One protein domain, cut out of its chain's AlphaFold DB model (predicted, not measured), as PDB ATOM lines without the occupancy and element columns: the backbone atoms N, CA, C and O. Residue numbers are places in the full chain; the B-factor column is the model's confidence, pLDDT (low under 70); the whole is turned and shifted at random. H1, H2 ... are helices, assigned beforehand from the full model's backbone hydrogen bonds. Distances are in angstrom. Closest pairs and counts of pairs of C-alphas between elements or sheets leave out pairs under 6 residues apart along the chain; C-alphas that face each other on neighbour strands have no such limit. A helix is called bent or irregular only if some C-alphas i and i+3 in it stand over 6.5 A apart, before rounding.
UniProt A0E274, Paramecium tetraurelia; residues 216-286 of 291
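This is residues 216 to 286 of the 291 residues of a protein of Paramecium tetraurelia (UniProt A0E274). One very long helix, H3, makes the length of the domain, and near its beginning the short helix H1 meets it about at a right angle, like the arm of a lopsided T. The tiny helix H2 belongs to the loop that leads from H1 back to the start of H3, and residues 257 to 286 of H3 stick out free from this small, well-gathered head. The printed part has 71 residues with three named helices, in the order H1, H2, H3, and no named strand; its class is all helix. The whole is extended, with a radius of gyration of the C-alphas of 20.0 A, and the C-alphas span 68 by 28 by 15 A.

H1 covers residues 216 to 227 and measures 17.0 A from first to last C-alpha; it begins with C-alpha 216 at (9.486, 25.327, 19.082). A tight link of 4 residues leads to H2, residues 232 to 236, which measures 6.5 A. A tight link of 5 residues follows, and then H3 takes up residues 242 to 286, measuring 66.4 A. Its C-alpha 242 is at (-5.583, 9.835, 18.333) and its C-alpha 286 at (57.519, 7.021, -2.069). H3 is irregular: C-alphas 243 and 246 are 8.6 A apart, and its line is a rough one. It has a kink of 31 degrees near residue 249.

H1 and H3 touch, with 8 pairs of C-alphas within 8 A. H1 does so with residues 221 to 225 alone, and H3 with residues 248 to 253 alone. The closest C-alphas of the two are those of Ala 225 and Ala 252, 6.3 A apart. The lines of H1 and H3 are about perpendicular, at 87 degrees. H2 touches no helix: H1 and H2 are apart, and H2 and H3 are apart. In H1 and H2 every O i to N i+4 pair is within hydrogen-bond range; in H3 38 of 41 are.

The two C-alphas farthest apart are those of Asp 243 and Lys 286, 67.9 A. Residues 257 to 286, which belong to H3, stand free; without them the body has 41 residues, spans 27 by 19 by 16 A and has a radius of gyration of 9.5 A. The printed part has no cut, and neither link is long. The mean pLDDT of the printed part is 76.1, and 18 residues are under 70, among them residues 233 to 235, 237 to 240 and 281 to 282.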
ATOM      1  N   THR A 216       9.068  25.689  20.454       70.25
ATOM      2  CA  THR A 216       9.486  25.327  19.082       70.25
ATOM      3  C   THR A 216       9.935  23.871  18.903       70.25
ATOM      4  O   THR A 216       9.946  23.359  17.789       70.25
ATOM      5  N   LYS A 217      10.291  23.183  19.993       61.47
ATOM      6  CA  LYS A 217      10.657  21.762  20.004       61.47
ATOM      7  C   LYS A 217       9.468  20.824  19.790       61.47
ATOM      8  O   LYS A 217       9.644  19.795  19.148       61.47
ATOM      9  N   GLU A 218       8.288  21.158  20.307       69.50
ATOM     10  CA  GLU A 218       7.090  20.326  20.128       69.50
ATOM     11  C   GLU A 218       6.563  20.433  18.698       69.50
ATOM     12  O   GLU A 218       6.202  19.420  18.109       69.50
ATOM     13  N   LEU A 219       6.650  21.627  18.099       73.50
ATOM     14  CA  LEU A 219       6.275  21.858  16.702       73.50
ATOM     15  C   LEU A 219       7.097  20.983  15.736       73.50
ATOM     16  O   LEU A 219       6.539  20.333  14.860       73.50
ATOM     17  N   PHE A 220       8.415  20.903  15.950       71.12
ATOM     18  CA  PHE A 220       9.311  20.083  15.127       71.12
ATOM     19  C   PHE A 220       9.035  18.576  15.266       71.12
ATOM     20  O   PHE A 220       9.104  17.830  14.294       71.12
ATOM     21  N   LEU A 221       8.707  18.109  16.475       67.50
ATOM     22  CA  LEU A 221       8.365  16.702  16.702       67.50
ATOM     23  C   LEU A 221       7.011  16.332  16.088       67.50
ATOM     24  O   LEU A 221       6.858  15.206  15.612       67.50
ATOM     25  N   LEU A 222       6.059  17.266  16.073       69.19
ATOM     26  CA  LEU A 222       4.757  17.078  15.439       69.19
ATOM     27  C   LEU A 222       4.885  17.015  13.909       69.19
ATOM     28  O   LEU A 222       4.334  16.110  13.292       69.19
ATOM     29  N   GLU A 223       5.707  17.885  13.317       73.31
ATOM     30  CA  GLU A 223       6.009  17.877  11.878       73.31
ATOM     31  C   GLU A 223       6.678  16.563  11.437       73.31
ATOM     32  O   GLU A 223       6.318  15.975  10.417       73.31
ATOM     33  N   ILE A 224       7.593  16.032  12.255       66.00
ATOM     34  CA  ILE A 224       8.170  14.700  12.036       66.00
ATOM     35  C   ILE A 224       7.093  13.611  12.142       66.00
ATOM     36  O   ILE A 224       7.067  12.698  11.318       66.00
ATOM     37  N   ALA A 225       6.212  13.669  13.145       68.50
ATOM     38  CA  ALA A 225       5.161  12.668  13.332       68.50
ATOM     39  C   ALA A 225       4.163  12.637  12.162       68.50
ATOM     40  O   ALA A 225       3.698  11.554  11.793       68.50
ATOM     41  N   ASP A 226       3.879  13.794  11.567       73.00
ATOM     42  CA  ASP A 226       3.009  13.927  10.401       73.00
ATOM     43  C   ASP A 226       3.708  13.481   9.109       73.00
ATOM     44  O   ASP A 226       3.079  12.830   8.279       73.00
ATOM     45  N   TYR A 227       5.024  13.688   8.971       70.88
ATOM     46  CA  TYR A 227       5.808  13.120   7.861       70.88
ATOM     47  C   TYR A 227       5.739  11.584   7.815       70.88
ATOM     48  O   TYR A 227       5.754  10.977   6.744       70.88
ATOM     49  N   PHE A 228       5.639  10.932   8.976       67.38
ATOM     50  CA  PHE A 228       5.489   9.480   9.033       67.38
ATOM     51  C   PHE A 228       4.063   8.999   8.744       67.38
ATOM     52  O   PHE A 228       3.886   7.808   8.461       67.38
ATOM     53  N   GLN A 229       3.058   9.874   8.792       71.81
ATOM     54  CA  GLN A 229       1.661   9.509   8.593       71.81
ATOM     55  C   GLN A 229       1.438   9.032   7.149       71.81
ATOM     56  O   GLN A 229       1.741   9.726   6.186       71.81
ATOM     57  N   GLY A 230       0.931   7.806   6.995       69.38
ATOM     58  CA  GLY A 230       0.733   7.168   5.684       69.38
ATOM     59  C   GLY A 230       1.870   6.244   5.236       69.38
ATOM     60  O   GLY A 230       1.718   5.526   4.250       69.38
ATOM     61  N   THR A 231       2.981   6.168   5.976       72.50
ATOM     62  CA  THR A 231       3.986   5.123   5.726       72.50
ATOM     63  C   THR A 231       3.508   3.766   6.273       72.50
ATOM     64  O   THR A 231       2.843   3.716   7.311       72.50
ATOM     65  N   PRO A 232       3.875   2.624   5.655       71.25
ATOM     66  CA  PRO A 232       3.552   1.297   6.199       71.25
ATOM     67  C   PRO A 232       4.125   1.089   7.611       71.25
ATOM     68  O   PRO A 232       3.585   0.326   8.411       71.25
ATOM     69  N   PHE A 233       5.187   1.825   7.940       66.00
ATOM     70  CA  PHE A 233       5.811   1.851   9.255       66.00
ATOM     71  C   PHE A 233       4.912   2.474  10.338       66.00
ATOM     72  O   PHE A 233       4.887   2.000  11.470       66.00
ATOM     73  N   TYR A 234       4.118   3.487   9.983       66.75
ATOM     74  CA  TYR A 234       3.157   4.125  10.886       66.75
ATOM     75  C   TYR A 234       2.042   3.167  11.322       66.75
ATOM     76  O   TYR A 234       1.667   3.135  12.493       66.75
ATOM     77  N   ASN A 235       1.559   2.341  10.387       69.31
ATOM     78  CA  ASN A 235       0.546   1.321  10.661       69.31
ATOM     79  C   ASN A 235       1.105   0.171  11.513       69.31
ATOM     80  O   ASN A 235       0.399  -0.349  12.370       69.31
ATOM     81  N   PHE A 236       2.377  -0.197  11.327       70.69
ATOM     82  CA  PHE A 236       3.040  -1.215  12.153       70.69
ATOM     83  C   PHE A 236       3.144  -0.808  13.632       70.69
ATOM     84  O   PHE A 236       3.108  -1.658  14.516       70.69
ATOM     85  N   LEU A 237       3.260   0.493  13.903       69.75
ATOM     86  CA  LEU A 237       3.397   1.040  15.254       69.75
ATOM     87  C   LEU A 237       2.052   1.335  15.941       69.75
ATOM     88  O   LEU A 237       2.055   1.858  17.054       69.75
ATOM     89  N   ASP A 238       0.928   1.008  15.291       68.12
ATOM     90  CA  ASP A 238      -0.439   1.215  15.794       68.12
ATOM     91  C   ASP A 238      -0.711   2.664  16.259       68.12
ATOM     92  O   ASP A 238      -1.396   2.944  17.244       68.12
ATOM     93  N   LEU A 239      -0.137   3.634  15.538       65.00
ATOM     94  CA  LEU A 239      -0.228   5.064  15.859       65.00
ATOM     95  C   LEU A 239      -1.548   5.715  15.397       65.00
ATOM     96  O   LEU A 239      -1.672   6.941  15.422       65.00
ATOM     97  N   GLN A 240      -2.531   4.933  14.941       66.00
ATOM     98  CA  GLN A 240      -3.807   5.462  14.438       66.00
ATOM     99  C   GLN A 240      -4.728   5.980  15.550       66.00
ATOM    100  O   GLN A 240      -5.616   6.791  15.284       66.00
ATOM    101  N   ASN A 241      -4.515   5.557  16.797       71.69
ATOM    102  CA  ASN A 241      -5.357   5.986  17.905       71.69
ATOM    103  C   ASN A 241      -4.964   7.400  18.383       71.69
ATOM    104  O   ASN A 241      -3.927   7.579  19.030       71.69
ATOM    105  N   LYS A 242      -5.796   8.400  18.044       64.38
ATOM    106  CA  LYS A 242      -5.583   9.835  18.333       64.38
ATOM    107  C   LYS A 242      -5.395  10.145  19.822       64.38
ATOM    108  O   LYS A 242      -4.726  11.120  20.144       64.38
ATOM    109  N   ASP A 243      -5.875   9.283  20.714       74.44
ATOM    110  CA  ASP A 243      -5.844   9.506  22.166       74.44
ATOM    111  C   ASP A 243      -4.452   9.289  22.795       74.44
ATOM    112  O   ASP A 243      -4.281   9.368  24.009       74.44
ATOM    113  N   ASN A 244      -3.431   8.995  21.983       75.50
ATOM    114  CA  ASN A 244      -2.085   8.657  22.438       75.50
ATOM    115  C   ASN A 244      -1.003   9.583  21.860       75.50
ATOM    116  O   ASN A 244       0.060   9.115  21.442       75.50
ATOM    117  N   GLU A 245      -1.236  10.894  21.857       79.12
ATOM    118  CA  GLU A 245      -0.248  11.910  21.456       79.12
ATOM    119  C   GLU A 245       1.126  11.675  22.115       79.12
ATOM    120  O   GLU A 245       2.153  11.608  21.438       79.12
ATOM    121  N   THR A 246       1.140  11.365  23.414       79.81
ATOM    122  CA  THR A 246       2.357  11.009  24.157       79.81
ATOM    123  C   THR A 246       3.080   9.789  23.573       79.81
ATOM    124  O   THR A 246       4.309   9.777  23.513       79.81
ATOM    125  N   LYS A 247       2.360   8.757  23.099       77.62
ATOM    126  CA  LYS A 247       2.997   7.577  22.480       77.62
ATOM    127  C   LYS A 247       3.601   7.924  21.122       77.62
ATOM    128  O   LYS A 247       4.707   7.462  20.841       77.62
ATOM    129  N   ARG A 248       2.930   8.762  20.317       78.00
ATOM    130  CA  ARG A 248       3.465   9.260  19.032       78.00
ATOM    131  C   ARG A 248       4.788   9.992  19.257       78.00
ATOM    132  O   ARG A 248       5.774   9.677  18.596       78.00
ATOM    133  N   ILE A 249       4.840  10.878  20.253       78.38
ATOM    134  CA  ILE A 249       6.049  11.639  20.599       78.38
ATOM    135  C   ILE A 249       7.178  10.712  21.077       78.38
ATOM    136  O   ILE A 249       8.314  10.832  20.610       78.38
ATOM    137  N   VAL A 250       6.891   9.757  21.969       78.12
ATOM    138  CA  VAL A 250       7.899   8.804  22.476       78.12
ATOM    139  C   VAL A 250       8.468   7.944  21.348       78.12
ATOM    140  O   VAL A 250       9.684   7.764  21.262       78.12
ATOM    141  N   ILE A 251       7.614   7.450  20.452       80.25
ATOM    142  CA  ILE A 251       8.026   6.618  19.319       80.25
ATOM    143  C   ILE A 251       8.841   7.432  18.308       80.25
ATOM    144  O   ILE A 251       9.920   6.992  17.915       80.25
ATOM    145  N   ALA A 252       8.402   8.642  17.949       78.38
ATOM    146  CA  ALA A 252       9.159   9.536  17.070       78.38
ATOM    147  C   ALA A 252      10.547   9.863  17.651       78.38
ATOM    148  O   ALA A 252      11.555   9.817  16.943       78.38
ATOM    149  N   THR A 253      10.619  10.105  18.962       80.06
ATOM    150  CA  THR A 253      11.885  10.347  19.668       80.06
ATOM    151  C   THR A 253      12.792   9.116  19.624       80.06
ATOM    152  O   THR A 253      13.978   9.232  19.313       80.06
ATOM    153  N   ALA A 254      12.250   7.921  19.877       80.44
ATOM    154  CA  ALA A 254      13.009   6.675  19.807       80.44
ATOM    155  C   ALA A 254      13.565   6.419  18.395       80.44
ATOM    156  O   ALA A 254      14.738   6.078  18.246       80.44
ATOM    157  N   LEU A 255      12.758   6.646  17.356       80.06
ATOM    158  CA  LEU A 255      13.180   6.503  15.961       80.06
ATOM    159  C   LEU A 255      14.255   7.517  15.579       80.06
ATOM    160  O   LEU A 255      15.237   7.147  14.939       80.06
ATOM    161  N   SER A 256      14.115   8.769  16.019       83.44
ATOM    162  CA  SER A 256      15.128   9.806  15.815       83.44
ATOM    163  C   SER A 256      16.476   9.391  16.415       83.44
ATOM    164  O   SER A 256      17.501   9.445  15.735       83.44
ATOM    165  N   ILE A 257      16.477   8.866  17.647       82.25
ATOM    166  CA  ILE A 257      17.691   8.357  18.302       82.25
ATOM    167  C   ILE A 257      18.308   7.205  17.499       82.25
ATOM    168  O   ILE A 257      19.517   7.208  17.259       82.25
ATOM    169  N   VAL A 258      17.502   6.238  17.049       81.62
ATOM    170  CA  VAL A 258      17.990   5.107  16.241       81.62
ATOM    171  C   VAL A 258      18.610   5.597  14.931       81.62
ATOM    172  O   VAL A 258      19.716   5.176  14.590       81.62
ATOM    173  N   MET A 259      17.961   6.530  14.234       81.75
ATOM    174  CA  MET A 259      18.473   7.106  12.987       81.75
ATOM    175  C   MET A 259      19.793   7.856  13.199       81.75
ATOM    176  O   MET A 259      20.723   7.679  12.413       81.75
ATOM    177  N   ILE A 260      19.926   8.622  14.289       83.44
ATOM    178  CA  ILE A 260      21.179   9.304  14.648       83.44
ATOM    179  C   ILE A 260      22.300   8.286  14.892       83.44
ATOM    180  O   ILE A 260      23.407   8.457  14.380       83.44
ATOM    181  N   VAL A 261      22.032   7.205  15.631       83.50
ATOM    182  CA  VAL A 261      23.032   6.157  15.899       83.50
ATOM    183  C   VAL A 261      23.478   5.480  14.603       83.50
ATOM    184  O   VAL A 261      24.680   5.322  14.381       83.50
ATOM    185  N   VAL A 262      22.535   5.124  13.725       82.75
ATOM    186  CA  VAL A 262      22.839   4.527  12.416       82.75
ATOM    187  C   VAL A 262      23.680   5.487  11.571       82.75
ATOM    188  O   VAL A 262      24.716   5.084  11.040       82.75
ATOM    189  N   LEU A 263      23.312   6.769  11.517       83.69
ATOM    190  CA  LEU A 263      24.073   7.800  10.812       83.69
ATOM    191  C   LEU A 263      25.503   7.934  11.363       83.69
ATOM    192  O   LEU A 263      26.457   7.994  10.587       83.69
ATOM    193  N   CYS A 264      25.685   7.917  12.688       84.62
ATOM    194  CA  CYS A 264      27.011   7.949  13.306       84.62
ATOM    195  C   CYS A 264      27.880   6.751  12.899       84.62
ATOM    196  O   CYS A 264      29.068   6.931  12.624       84.62
ATOM    197  N   VAL A 265      27.310   5.543  12.837       86.50
ATOM    198  CA  VAL A 265      28.032   4.336  12.397       86.50
ATOM    199  C   VAL A 265      28.442   4.452  10.928       86.50
ATOM    200  O   VAL A 265      29.584   4.136  10.589       86.50
ATOM    201  N   ILE A 266      27.561   4.969  10.067       82.88
ATOM    202  CA  ILE A 266      27.862   5.203   8.646       82.88
ATOM    203  C   ILE A 266      29.002   6.216   8.495       82.88
ATOM    204  O   ILE A 266      29.961   5.952   7.774       82.88
ATOM    205  N   ILE A 267      28.951   7.345   9.208       86.00
ATOM    206  CA  ILE A 267      30.013   8.362   9.165       86.00
ATOM    207  C   ILE A 267      31.349   7.767   9.624       86.00
ATOM    208  O   ILE A 267      32.372   7.972   8.971       86.00
ATOM    209  N   GLN A 268      31.359   6.996  10.716       87.06
ATOM    210  CA  GLN A 268      32.570   6.321  11.194       87.06
ATOM    211  C   GLN A 268      33.140   5.358  10.150       87.06
ATOM    212  O   GLN A 268      34.353   5.325   9.950       87.06
ATOM    213  N   PHE A 269      32.274   4.611   9.466       88.50
ATOM    214  CA  PHE A 269      32.675   3.704   8.401       88.50
ATOM    215  C   PHE A 269      33.292   4.454   7.209       88.50
ATOM    216  O   PHE A 269      34.390   4.111   6.772       88.50
ATOM    217  N   VAL A 270      32.645   5.522   6.732       88.19
ATOM    218  CA  VAL A 270      33.157   6.359   5.631       88.19
ATOM    219  C   VAL A 270      34.514   6.970   5.987       88.19
ATOM    220  O   VAL A 270      35.432   6.949   5.167       88.19
ATOM    221  N   LEU A 271      34.679   7.463   7.219       86.81
ATOM    222  CA  LEU A 271      35.953   8.008   7.693       86.81
ATOM    223  C   LEU A 271      37.061   6.946   7.743       86.81
ATOM    224  O   LEU A 271      38.211   7.255   7.427       86.81
ATOM    225  N   ASP A 272      36.742   5.705   8.115       87.25
ATOM    226  CA  ASP A 272      37.725   4.620   8.130       87.25
ATOM    227  C   ASP A 272      38.147   4.224   6.706       87.25
ATOM    228  O   ASP A 272      39.341   4.094   6.432       87.25
ATOM    229  N   VAL A 273      37.197   4.150   5.765       86.75
ATOM    230  CA  VAL A 273      37.481   3.911   4.337       86.75
ATOM    231  C   VAL A 273      38.340   5.034   3.745       86.75
ATOM    232  O   VAL A 273      39.352   4.759   3.098       86.75
ATOM    233  N   ALA A 274      38.007   6.299   4.015       83.56
ATOM    234  CA  ALA A 274      38.784   7.451   3.545       83.56
ATOM    235  C   ALA A 274      40.210   7.475   4.125       83.56
ATOM    236  O   ALA A 274      41.173   7.869   3.465       83.56
ATOM    237  N   LYS A 275      40.377   7.015   5.368       86.50
ATOM    238  CA  LYS A 275      41.699   6.876   5.978       86.50
ATOM    239  C   LYS A 275      42.525   5.788   5.294       86.50
ATOM    240  O   LYS A 275      43.728   5.971   5.111       86.50
ATOM    241  N   GLN A 276      41.902   4.671   4.917       83.94
ATOM    242  CA  GLN A 276      42.577   3.584   4.210       83.94
ATOM    243  C   GLN A 276      43.016   4.000   2.798       83.94
ATOM    244  O   GLN A 276      44.131   3.664   2.398       83.94
ATOM    245  N   SER A 277      42.210   4.784   2.073       82.12
ATOM    246  CA  SER A 277      42.574   5.260   0.729       82.12
ATOM    247  C   SER A 277      43.736   6.262   0.743       82.12
ATOM    248  O   SER A 277      44.638   6.172  -0.089       82.12
ATOM    249  N   ASN A 278      43.795   7.159   1.732       81.44
ATOM    250  CA  ASN A 278      44.882   8.141   1.846       81.44
ATOM    251  C   ASN A 278      46.249   7.487   2.171       81.44
ATOM    252  O   ASN A 278      47.310   7.962   1.755       81.44
ATOM    253  N   ILE A 279      46.237   6.344   2.869       76.25
ATOM    254  CA  ILE A 279      47.451   5.561   3.141       76.25
ATOM    255  C   ILE A 279      48.020   4.962   1.847       76.25
ATOM    256  O   ILE A 279      49.237   4.973   1.677       76.25
ATOM    257  N   GLN A 280      47.178   4.497   0.918       71.88
ATOM    258  CA  GLN A 280      47.657   3.919  -0.346       71.88
ATOM    259  C   GLN A 280      48.330   4.966  -1.245       71.88
ATOM    260  O   GLN A 280      49.444   4.738  -1.713       71.88
ATOM    261  N   LEU A 281      47.739   6.159  -1.368       65.31
ATOM    262  CA  LEU A 281      48.317   7.266  -2.146       65.31
ATOM    263  C   LEU A 281      49.679   7.739  -1.606       65.31
ATOM    264  O   LEU A 281      50.536   8.197  -2.360       65.31
ATOM    265  N   SER A 282      49.899   7.628  -0.293       69.44
ATOM    266  CA  SER A 282      51.164   8.019   0.343       69.44
ATOM    267  C   SER A 282      52.280   6.984   0.161       69.44
ATOM    268  O   SER A 282      53.457   7.343   0.217       69.44
ATOM    269  N   VAL A 283      51.933   5.708  -0.035       74.69
ATOM    270  CA  VAL A 283      52.905   4.631  -0.290       74.69
ATOM    271  C   VAL A 283      53.419   4.706  -1.728       74.69
ATOM    272  O   VAL A 283      54.624   4.599  -1.940       74.69
ATOM    273  N   GLU A 284      52.546   4.989  -2.692       71.88
ATOM    274  CA  GLU A 284      52.899   5.063  -4.117       71.88
ATOM    275  C   GLU A 284      53.777   6.281  -4.460       71.88
ATOM    276  O   GLU A 284      54.697   6.195  -5.270       71.88
ATOM    277  N   LYS A 285      53.607   7.413  -3.761       72.75
ATOM    278  CA  LYS A 285      54.511   8.568  -3.926       72.75
ATOM    279  C   LYS A 285      55.948   8.299  -3.471       72.75
ATOM    280  O   LYS A 285      56.856   8.965  -3.952       72.75
ATOM    281  N   LYS A 286      56.169   7.352  -2.551       72.62
ATOM    282  CA  LYS A 286      57.519   7.021  -2.069       72.62
ATOM    283  C   LYS A 286      58.260   6.042  -2.975       72.62
ATOM    284  O   LYS A 286      59.483   6.069  -2.954       72.62
TER     285      LYS A 286